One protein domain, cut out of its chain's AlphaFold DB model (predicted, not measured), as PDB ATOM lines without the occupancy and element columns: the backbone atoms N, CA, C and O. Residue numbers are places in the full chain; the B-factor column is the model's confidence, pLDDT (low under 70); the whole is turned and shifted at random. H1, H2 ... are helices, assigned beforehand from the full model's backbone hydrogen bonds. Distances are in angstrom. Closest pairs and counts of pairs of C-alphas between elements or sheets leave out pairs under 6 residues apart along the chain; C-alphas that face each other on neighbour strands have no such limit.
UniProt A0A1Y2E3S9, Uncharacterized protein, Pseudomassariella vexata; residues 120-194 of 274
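This is residues 120 to 194 of the 274 residues of an uncharacterized protein of Pseudomassariella vexata (UniProt A0A1Y2E3S9). The long helix H3 runs between H1 and H4, which pack on opposite sides of it near its start; H2 folds back from H1 and makes a corner with H3. Residues 169 to 174 stick out. The printed part has 75 residues, 56 of them in the four named helices H1, H2, H3 and H4 in that order along the chain, with no named strand; its class is all helix, and it is only just compact, close to loose, with a radius of gyration of the C-alphas of 13.3 A and spans of 39 by 29 by 17 A.

Start at the hub, H3, residues 152 to 171. Its residues 155 to 162 touch H1, residues 120 to 137, at a steep tilt of 69 degrees, only just short of perpendicular; the closest C-alphas, Met 123 and Ala 158, are 6.3 A apart. H1 and H2, residues 141 to 149, form a hairpin, closest at C-alphas 134 and 141, 5.4 A. H2 and H3 touch only at the corner. H4, residues 184 to 192, touches H3, closest at C-alphas 185 and 156, 5.9 A, and is apart from H1 and H2. In H1, H2, H3 and H4 every O i to N i+4 pair is within hydrogen-bond range.

Find C-alpha 152 at (123.104, 141.285, 118.452); H3 runs 28.7 A from there. H1, 25.5 A, begins at (130.592, 154.982, 114.431). H2 spans 11.6 A and H4 12.2 A.

The printed part has no cut; H3 to H4 is a long link. Residues 120 to 123, 179 and 194 are under 70 in pLDDT.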
ATOM      1  N   ASN A 120     129.938 155.873 113.474       58.88
ATOM      2  CA  ASN A 120     130.592 154.982 114.431       58.88
ATOM      3  C   ASN A 120     130.705 155.587 115.856       58.88
ATOM      4  O   ASN A 120     130.496 154.894 116.857       58.88
ATOM      5  N   TRP A 121     130.929 156.901 116.015       62.69
ATOM      6  CA  TRP A 121     130.994 157.489 117.370       62.69
ATOM      7  C   TRP A 121     129.652 157.378 118.114       62.69
ATOM      8  O   TRP A 121     129.632 157.188 119.336       62.69
ATOM      9  N   HIS A 122     128.535 157.442 117.379       55.78
ATOM     10  CA  HIS A 122     127.200 157.244 117.934       55.78
ATOM     11  C   HIS A 122     127.005 155.786 118.377       55.78
ATOM     12  O   HIS A 122     126.544 155.546 119.494       55.78
ATOM     13  N   MET A 123     127.466 154.815 117.577       67.94
ATOM     14  CA  MET A 123     127.469 153.390 117.942       67.94
ATOM     15  C   MET A 123     128.329 153.106 119.182       67.94
ATOM     16  O   MET A 123     127.876 152.444 120.117       67.94
ATOM     17  N   THR A 124     129.519 153.704 119.276       72.38
ATOM     18  CA  THR A 124     130.402 153.573 120.449       72.38
ATOM     19  C   THR A 124     129.792 154.184 121.720       72.38
ATOM     20  O   THR A 124     129.995 153.679 122.830       72.38
ATOM     21  N   LYS A 125     129.016 155.269 121.592       78.06
ATOM     22  CA  LYS A 125     128.285 155.868 122.719       78.06
ATOM     23  C   LYS A 125     127.125 154.980 123.170       78.06
ATOM     24  O   LYS A 125     126.926 154.808 124.374       78.06
ATOM     25  N   LEU A 126     126.408 154.373 122.226       82.56
ATOM     26  CA  LEU A 126     125.329 153.431 122.517       82.56
ATOM     27  C   LEU A 126     125.848 152.161 123.203       82.56
ATOM     28  O   LEU A 126     125.231 151.723 124.171       82.56
ATOM     29  N   LEU A 127     127.028 151.666 122.816       86.12
ATOM     30  CA  LEU A 127     127.744 150.582 123.502       86.12
ATOM     31  C   LEU A 127     128.013 150.882 124.976       86.12
ATOM     32  O   LEU A 127     127.701 150.066 125.836       86.12
ATOM     33  N   LYS A 128     128.574 152.058 125.290       86.75
ATOM     34  CA  LYS A 128     128.783 152.471 126.691       86.75
ATOM     35  C   LYS A 128     127.461 152.488 127.457       86.75
ATOM     36  O   LYS A 128     127.411 151.981 128.567       86.75
ATOM     37  N   GLY A 129     126.407 153.004 126.824       89.06
ATOM     38  CA  GLY A 129     125.057 153.008 127.377       89.06
ATOM     39  C   GLY A 129     124.501 151.609 127.670       89.06
ATOM     40  O   GLY A 129     123.816 151.440 128.671       89.06
ATOM     41  N   VAL A 130     124.800 150.607 126.834       91.44
ATOM     42  CA  VAL A 130     124.395 149.210 127.079       91.44
ATOM     43  C   VAL A 130     125.050 148.674 128.348       91.44
ATOM     44  O   VAL A 130     124.338 148.175 129.211       91.44
ATOM     45  N   TYR A 131     126.369 148.826 128.502       90.44
ATOM     46  CA  TYR A 131     127.066 148.348 129.703       90.44
ATOM     47  C   TYR A 131     126.569 149.044 130.971       90.44
ATOM     48  O   TYR A 131     126.278 148.371 131.952       90.44
ATOM     49  N   THR A 132     126.376 150.367 130.935       92.69
ATOM     50  CA  THR A 132     125.864 151.103 132.102       92.69
ATOM     51  C   THR A 132     124.452 150.671 132.480       92.69
ATOM     52  O   THR A 132     124.146 150.542 133.658       92.69
ATOM     53  N   VAL A 133     123.582 150.430 131.494       93.69
ATOM     54  CA  VAL A 133     122.213 149.968 131.761       93.69
ATOM     55  C   VAL A 133     122.225 148.530 132.270       93.69
ATOM     56  O   VAL A 133     121.483 148.223 133.198       93.69
ATOM     57  N   ALA A 134     123.076 147.660 131.726       94.31
ATOM     58  CA  ALA A 134     123.237 146.289 132.207       94.31
ATOM     59  C   ALA A 134     123.724 146.255 133.667       94.31
ATOM     60  O   ALA A 134     123.140 145.546 134.478       94.31
ATOM     61  N   GLU A 135     124.709 147.083 134.033       92.88
ATOM     62  CA  GLU A 135     125.194 147.218 135.416       92.88
ATOM     63  C   GLU A 135     124.113 147.756 136.364       92.88
ATOM     64  O   GLU A 135     123.940 147.236 137.462       92.88
ATOM     65  N   GLN A 136     123.350 148.767 135.934       94.69
ATOM     66  CA  GLN A 136     122.283 149.366 136.745       94.69
ATOM     67  C   GLN A 136     121.078 148.442 136.934       94.69
ATOM     68  O   GLN A 136     120.438 148.468 137.981       94.69
ATOM     69  N   THR A 137     120.734 147.655 135.914       92.12
ATOM     70  CA  THR A 137     119.533 146.805 135.918       92.12
ATOM     71  C   THR A 137     119.819 145.353 136.293       92.12
ATOM     72  O   THR A 137     118.878 144.591 136.499       92.12
ATOM     73  N   GLY A 138     121.090 144.947 136.356       92.44
ATOM     74  CA  GLY A 138     121.494 143.554 136.566       92.44
ATOM     75  C   GLY A 138     121.082 142.607 135.430       92.44
ATOM     76  O   GLY A 138     121.150 141.391 135.594       92.44
ATOM     77  N   ARG A 139     120.624 143.139 134.289       93.56
ATOM     78  CA  ARG A 139     120.246 142.353 133.104       93.56
ATOM     79  C   ARG A 139     121.500 141.917 132.337       93.56
ATOM     80  O   ARG A 139     122.495 142.646 132.349       93.56
ATOM     81  N   PRO A 140     121.474 140.768 131.633       92.94
ATOM     82  CA  PRO A 140     122.602 140.379 130.798       92.94
ATOM     83  C   PRO A 140     122.821 141.419 129.692       92.94
ATOM     84  O   PRO A 140     121.875 141.996 129.146       92.94
ATOM     85  N   VAL A 141     124.093 141.654 129.362       91.69
ATOM     86  CA  VAL A 141     124.515 142.656 128.371       91.69
ATOM     87  C   VAL A 141     123.862 142.384 127.015       91.69
ATOM     88  O   VAL A 141     123.468 143.316 126.322       91.69
ATOM     89  N   GLU A 142     123.708 141.110 126.666       89.62
ATOM     90  CA  GLU A 142     123.091 140.639 125.432       89.62
ATOM     91  C   GLU A 142     121.641 141.106 125.284       89.62
ATOM     92  O   GLU A 142     121.277 141.606 124.224       89.62
ATOM     93  N   ASP A 143     120.826 141.016 126.335       91.94
ATOM     94  CA  ASP A 143     119.409 141.386 126.258       91.94
ATOM     95  C   ASP A 143     119.239 142.897 126.088       91.94
ATOM     96  O   ASP A 143     118.429 143.365 125.287       91.94
ATOM     97  N   VAL A 144     120.048 143.673 126.814       92.75
ATOM     98  CA  VAL A 144     120.071 145.138 126.706       92.75
ATOM     99  C   VAL A 144     120.613 145.571 125.339       92.75
ATOM    100  O   VAL A 144     120.149 146.556 124.756       92.75
ATOM    101  N   ALA A 145     121.581 144.829 124.795       90.25
ATOM    102  CA  ALA A 145     122.111 145.057 123.460       90.25
ATOM    103  C   ALA A 145     121.060 144.780 122.381       90.25
ATOM    104  O   ALA A 145     120.895 145.606 121.486       90.25
ATOM    105  N   ILE A 146     120.321 143.673 122.479       91.62
ATOM    106  CA  ILE A 146     119.239 143.336 121.544       91.62
ATOM    107  C   ILE A 146     118.157 144.421 121.563       91.62
ATOM    108  O   ILE A 146     117.711 144.851 120.505       91.62
ATOM    109  N   GLU A 147     117.785 144.930 122.736       90.56
ATOM    110  CA  GLU A 147     116.785 145.997 122.867       90.56
ATOM    111  C   GLU A 147     117.210 147.296 122.157       90.56
ATOM    112  O   GLU A 147     116.404 147.945 121.488       90.56
ATOM    113  N   ARG A 148     118.494 147.669 122.264       88.06
ATOM    114  CA  ARG A 148     119.016 148.928 121.705       88.06
ATOM    115  C   ARG A 148     119.451 148.837 120.246       88.06
ATOM    116  O   ARG A 148     119.143 149.734 119.466       88.06
ATOM    117  N   PHE A 149     120.185 147.788 119.887       81.88
ATOM    118  CA  PHE A 149     120.752 147.591 118.549       81.88
ATOM    119  C   PHE A 149     119.831 146.789 117.631       81.88
ATOM    120  O   PHE A 149     120.095 146.713 116.435       81.88
ATOM    121  N   ARG A 150     118.737 146.216 118.156       84.56
ATOM    122  CA  ARG A 150     117.792 145.310 117.474       84.56
ATOM    123  C   ARG A 150     118.404 143.975 117.044       84.56
ATOM    124  O   ARG A 150     117.734 142.950 117.127       84.56
ATOM    125  N   ILE A 151     119.663 143.969 116.611       86.75
ATOM    126  CA  ILE A 151     120.413 142.797 116.173       86.75
ATOM    127  C   ILE A 151     121.700 142.701 116.997       86.75
ATOM    128  O   ILE A 151     122.501 143.631 117.054       86.75
ATOM    129  N   LEU A 152     121.927 141.536 117.610       86.88
ATOM    130  CA  LEU A 152     123.104 141.285 118.452       86.88
ATOM    131  C   LEU A 152     124.432 141.335 117.668       86.88
ATOM    132  O   LEU A 152     125.471 141.677 118.225       86.88
ATOM    133  N   ARG A 153     124.388 141.036 116.365       86.06
ATOM    134  CA  ARG A 153     125.524 141.158 115.437       86.06
ATOM    135  C   ARG A 153     126.067 142.588 115.384       86.06
ATOM    136  O   ARG A 153     127.271 142.777 115.497       86.06
ATOM    137  N   ASP A 154     125.181 143.573 115.280       85.56
ATOM    138  CA  ASP A 154     125.573 144.980 115.148       85.56
ATOM    139  C   ASP A 154     126.254 145.488 116.432       85.56
ATOM    140  O   ASP A 154     127.193 146.283 116.382       85.56
ATOM    141  N   PHE A 155     125.832 144.976 117.593       89.00
ATOM    142  CA  PHE A 155     126.493 145.235 118.873       89.00
ATOM    143  C   PHE A 155     127.912 144.649 118.930       89.00
ATOM    144  O   PHE A 155     128.833 145.302 119.432       89.00
ATOM    145  N   ASP A 156     128.105 143.431 118.423       88.12
ATOM    146  CA  ASP A 156     129.415 142.776 118.395       88.12
ATOM    147  C   ASP A 156     130.378 143.484 117.431       88.12
ATOM    148  O   ASP A 156     131.531 143.729 117.792       88.12
ATOM    149  N   ASP A 157     129.899 143.879 116.251       84.38
ATOM    150  CA  ASP A 157     130.684 144.621 115.259       84.38
ATOM    151  C   ASP A 157     131.151 145.970 115.828       84.38
ATOM    152  O   ASP A 157     132.335 146.313 115.767       84.38
ATOM    153  N   ALA A 158     130.247 146.701 116.485       85.19
ATOM    154  CA  ALA A 158     130.583 147.962 117.135       85.19
ATOM    155  C   ALA A 158     131.540 147.758 118.334       85.19
ATOM    156  O   ALA A 158     132.404 148.598 118.611       85.19
ATOM    157  N   SER A 159     131.402 146.648 119.072       84.19
ATOM    158  CA  SER A 159     132.303 146.305 120.183       84.19
ATOM    159  C   SER A 159     133.725 146.066 119.687       84.19
ATOM    160  O   SER A 159     134.689 146.539 120.296       84.19
ATOM    161  N   GLU A 160     133.860 145.364 118.563       83.62
ATOM    162  CA  GLU A 160     135.145 145.107 117.922       83.62
ATOM    163  C   GLU A 160     135.784 146.402 117.410       83.62
ATOM    164  O   GLU A 160     136.974 146.636 117.629       83.62
ATOM    165  N   GLU A 161     134.990 147.296 116.824       81.38
ATOM    166  CA  GLU A 161     135.464 148.599 116.364       81.38
ATOM    167  C   GLU A 161     135.976 149.472 117.520       81.38
ATOM    168  O   GLU A 161     137.054 150.060 117.417       81.38
ATOM    169  N   ARG A 162     135.297 149.483 118.678       83.12
ATOM    170  CA  ARG A 162     135.777 150.184 119.886       83.12
ATOM    171  C   ARG A 162     137.133 149.655 120.359       83.12
ATOM    172  O   ARG A 162     137.991 150.439 120.774       83.12
ATOM    173  N   VAL A 163     137.336 148.337 120.307       81.69
ATOM    174  CA  VAL A 163     138.630 147.715 120.623       81.69
ATOM    175  C   VAL A 163     139.676 148.107 119.577       81.69
ATOM    176  O   VAL A 163     140.794 148.465 119.947       81.69
ATOM    177  N   GLY A 164     139.316 148.117 118.292       81.75
ATOM    178  CA  GLY A 164     140.169 148.580 117.195       81.75
ATOM    179  C   GLY A 164     140.616 150.037 117.358       81.75
ATOM    180  O   GLY A 164     141.807 150.324 117.259       81.75
ATOM    181  N   MET A 165     139.698 150.939 117.716       79.75
ATOM    182  CA  MET A 165     140.006 152.341 118.017       79.75
ATOM    183  C   MET A 165     140.944 152.479 119.216       79.75
ATOM    184  O   MET A 165     141.878 153.280 119.188       79.75
ATOM    185  N   HIS A 166     140.718 151.696 120.277       79.50
ATOM    186  CA  HIS A 166     141.615 151.695 121.430       79.50
ATOM    187  C   HIS A 166     143.026 151.255 121.030       79.50
ATOM    188  O   HIS A 166     143.991 151.896 121.425       79.50
ATOM    189  N   ARG A 167     143.152 150.230 120.178       84.94
ATOM    190  CA  ARG A 167     144.444 149.780 119.645       84.94
ATOM    191  C   ARG A 167     145.119 150.832 118.774       84.94
ATOM    192  O   ARG A 167     146.307 151.051 118.950       84.94
ATOM    193  N   HIS A 168     144.382 151.524 117.910       82.50
ATOM    194  CA  HIS A 168     144.943 152.626 117.126       82.50
ATOM    195  C   HIS A 168     145.453 153.760 118.031       82.50
ATOM    196  O   HIS A 168     146.549 154.269 117.830       82.50
ATOM    197  N   ARG A 169     144.720 154.091 119.106       83.50
ATOM    198  CA  ARG A 169     145.178 155.068 120.106       83.50
ATOM    199  C   ARG A 169     146.417 154.596 120.876       83.50
ATOM    200  O   ARG A 169     147.266 155.418 121.196       83.50
ATOM    201  N   THR A 170     146.491 153.311 121.219       85.19
ATOM    202  CA  THR A 170     147.577 152.751 122.038       85.19
ATOM    203  C   THR A 170     148.853 152.508 121.232       85.19
ATOM    204  O   THR A 170     149.938 152.791 121.726       85.19
ATOM    205  N   TYR A 171     148.735 151.995 120.007       82.69
ATOM    206  CA  TYR A 171     149.870 151.616 119.160       82.69
ATOM    207  C   TYR A 171     150.254 152.690 118.125       82.69
ATOM    208  O   TYR A 171     151.340 152.618 117.558       82.69
ATOM    209  N   GLY A 172     149.416 153.710 117.913       84.69
ATOM    210  CA  GLY A 172     149.725 154.875 117.078       84.69
ATOM    211  C   GLY A 172     149.621 154.637 115.565       84.69
ATOM    212  O   GLY A 172     149.032 153.657 115.106       84.69
ATOM    213  N   GLU A 173     150.209 155.561 114.796       75.25
ATOM    214  CA  GLU A 173     150.138 155.678 113.324       75.25
ATOM    215  C   GLU A 173     150.543 154.395 112.565       75.25
ATOM    216  O   GLU A 173     150.092 154.163 111.449       75.25
ATOM    217  N   GLY A 174     151.366 153.530 113.172       76.06
ATOM    218  CA  GLY A 174     151.830 152.274 112.568       76.06
ATOM    219  C   GLY A 174     150.872 151.086 112.719       76.06
ATOM    220  O   GLY A 174     151.147 150.005 112.201       76.06
ATOM    221  N   TYR A 175     149.758 151.242 113.441       80.25
ATOM    222  CA  TYR A 175     148.799 150.158 113.637       80.25
ATOM    223  C   TYR A 175     147.868 150.015 112.429       80.25
ATOM    224  O   TYR A 175     146.881 150.743 112.295       80.25
ATOM    225  N   VAL A 176     148.144 149.018 111.585       78.38
ATOM    226  CA  VAL A 176     147.242 148.595 110.505       78.38
ATOM    227  C   VAL A 176     146.095 147.789 111.116       78.38
ATOM    228  O   VAL A 176     146.172 146.575 111.310       78.38
ATOM    229  N   GLY A 177     145.030 148.490 111.502       75.44
ATOM    230  CA  GLY A 177     143.788 147.862 111.946       75.44
ATOM    231  C   GLY A 177     143.079 147.124 110.807       75.44
ATOM    232  O   GLY A 177     143.277 147.426 109.632       75.44
ATOM    233  N   LYS A 178     142.204 146.171 111.155       77.81
ATOM    234  CA  LYS A 178     141.280 145.578 110.179       77.81
ATOM    235  C   LYS A 178     140.320 146.669 109.690       77.81
ATOM    236  O   LYS A 178     139.756 147.402 110.499       77.81
ATOM    237  N   GLU A 179     140.131 146.770 108.377       67.88
ATOM    238  CA  GLU A 179     139.279 147.806 107.775       67.88
ATOM    239  C   GLU A 179     137.785 147.592 108.070       67.88
ATOM    240  O   GLU A 179     137.009 148.550 108.121       67.88
ATOM    241  N   LYS A 180     137.401 146.332 108.297       78.06
ATOM    242  CA  LYS A 180     136.049 145.894 108.644       78.06
ATOM    243  C   LYS A 180     136.073 145.134 109.975       78.06
ATOM    244  O   LYS A 180     137.061 144.438 110.240       78.06
ATOM    245  N   PRO A 181     135.006 145.226 110.789       79.19
ATOM    246  CA  PRO A 181     134.846 144.354 111.945       79.19
ATOM    247  C   PRO A 181     134.885 142.896 111.471       79.19
ATOM    248  O   PRO A 181     134.240 142.524 110.489       79.19
ATOM    249  N   SER A 182     135.714 142.082 112.120       75.06
ATOM    250  CA  SER A 182     135.954 140.694 111.728       75.06
ATOM    251  C   SER A 182     134.769 139.788 112.055       75.06
ATOM    252  O   SER A 182     134.697 138.671 111.545       75.06
ATOM    253  N   GLY A 183     133.873 140.228 112.945       80.38
ATOM    254  CA  GLY A 183     132.757 139.429 113.439       80.38
ATOM    255  C   GLY A 183     133.211 138.259 114.319       80.38
ATOM    256  O   GLY A 183     132.443 137.326 114.556       80.38
ATOM    257  N   GLU A 184     134.455 138.283 114.813       81.19
ATOM    258  CA  GLU A 184     135.024 137.209 115.639       81.19
ATOM    259  C   GLU A 184     134.256 137.040 116.955       81.19
ATOM    260  O   GLU A 184     134.085 135.920 117.435       81.19
ATOM    261  N   LEU A 185     133.778 138.141 117.545       80.12
ATOM    262  CA  LEU A 185     132.989 138.113 118.782       80.12
ATOM    263  C   LEU A 185     131.674 137.350 118.588       80.12
ATOM    264  O   LEU A 185     131.332 136.485 119.396       80.12
ATOM    265  N   PHE A 186     130.998 137.594 117.468       79.44
ATOM    266  CA  PHE A 186     129.768 136.899 117.120       79.44
ATOM    267  C   PHE A 186     130.007 135.408 116.855       79.44
ATOM    268  O   PHE A 186     129.257 134.560 117.336       79.44
ATOM    269  N   GLN A 187     131.085 135.066 116.140       81.69
ATOM    270  CA  GLN A 187     131.472 133.670 115.906       81.69
ATOM    271  C   GLN A 187     131.780 132.938 117.217       81.69
ATOM    272  O   GLN A 187     131.287 131.829 117.431       81.69
ATOM    273  N   LYS A 188     132.524 133.574 118.131       84.06
ATOM    274  CA  LYS A 188     132.801 133.040 119.475       84.06
ATOM    275  C   LYS A 188     131.513 132.809 120.264       84.06
ATOM    276  O   LYS A 188     131.380 131.780 120.921       84.06
ATOM    277  N   ARG A 189     130.546 133.728 120.176       82.81
ATOM    278  CA  ARG A 189     129.241 133.579 120.834       82.81
ATOM    279  C   ARG A 189     128.428 132.431 120.234       82.81
ATOM    280  O   ARG A 189     127.930 131.607 120.996       82.81
ATOM    281  N   LYS A 190     128.347 132.324 118.903       81.06
ATOM    282  CA  LYS A 190     127.697 131.189 118.222       81.06
ATOM    283  C   LYS A 190     128.304 129.849 118.642       81.06
ATOM    284  O   LYS A 190     127.564 128.940 119.006       81.06
ATOM    285  N   ALA A 191     129.635 129.758 118.669       82.38
ATOM    286  CA  ALA A 191     130.344 128.562 119.118       82.38
ATOM    287  C   ALA A 191     130.038 128.230 120.589       82.38
ATOM    288  O   ALA A 191     129.761 127.079 120.913       82.38
ATOM    289  N   LYS A 192     130.012 129.238 121.474       84.69
ATOM    290  CA  LYS A 192     129.662 129.068 122.896       84.69
ATOM    291  C   LYS A 192     128.218 128.600 123.102       84.69
ATOM    292  O   LYS A 192     127.960 127.832 124.018       84.69
ATOM    293  N   MET A 193     127.287 129.058 122.269       77.94
ATOM    294  CA  MET A 193     125.883 128.635 122.312       77.94
ATOM    295  C   MET A 193     125.656 127.252 121.680       77.94
ATOM    296  O   MET A 193     124.518 126.802 121.618       77.94
ATOM    297  N   GLY A 194     126.707 126.586 121.184       69.81
ATOM    298  CA  GLY A 194     126.592 125.290 120.511       69.81
ATOM    299  C   GLY A 194     125.844 125.355 119.177       69.81
ATOM    300  O   GLY A 194     125.598 124.323 118.562       69.81
TER     301      GLY A 194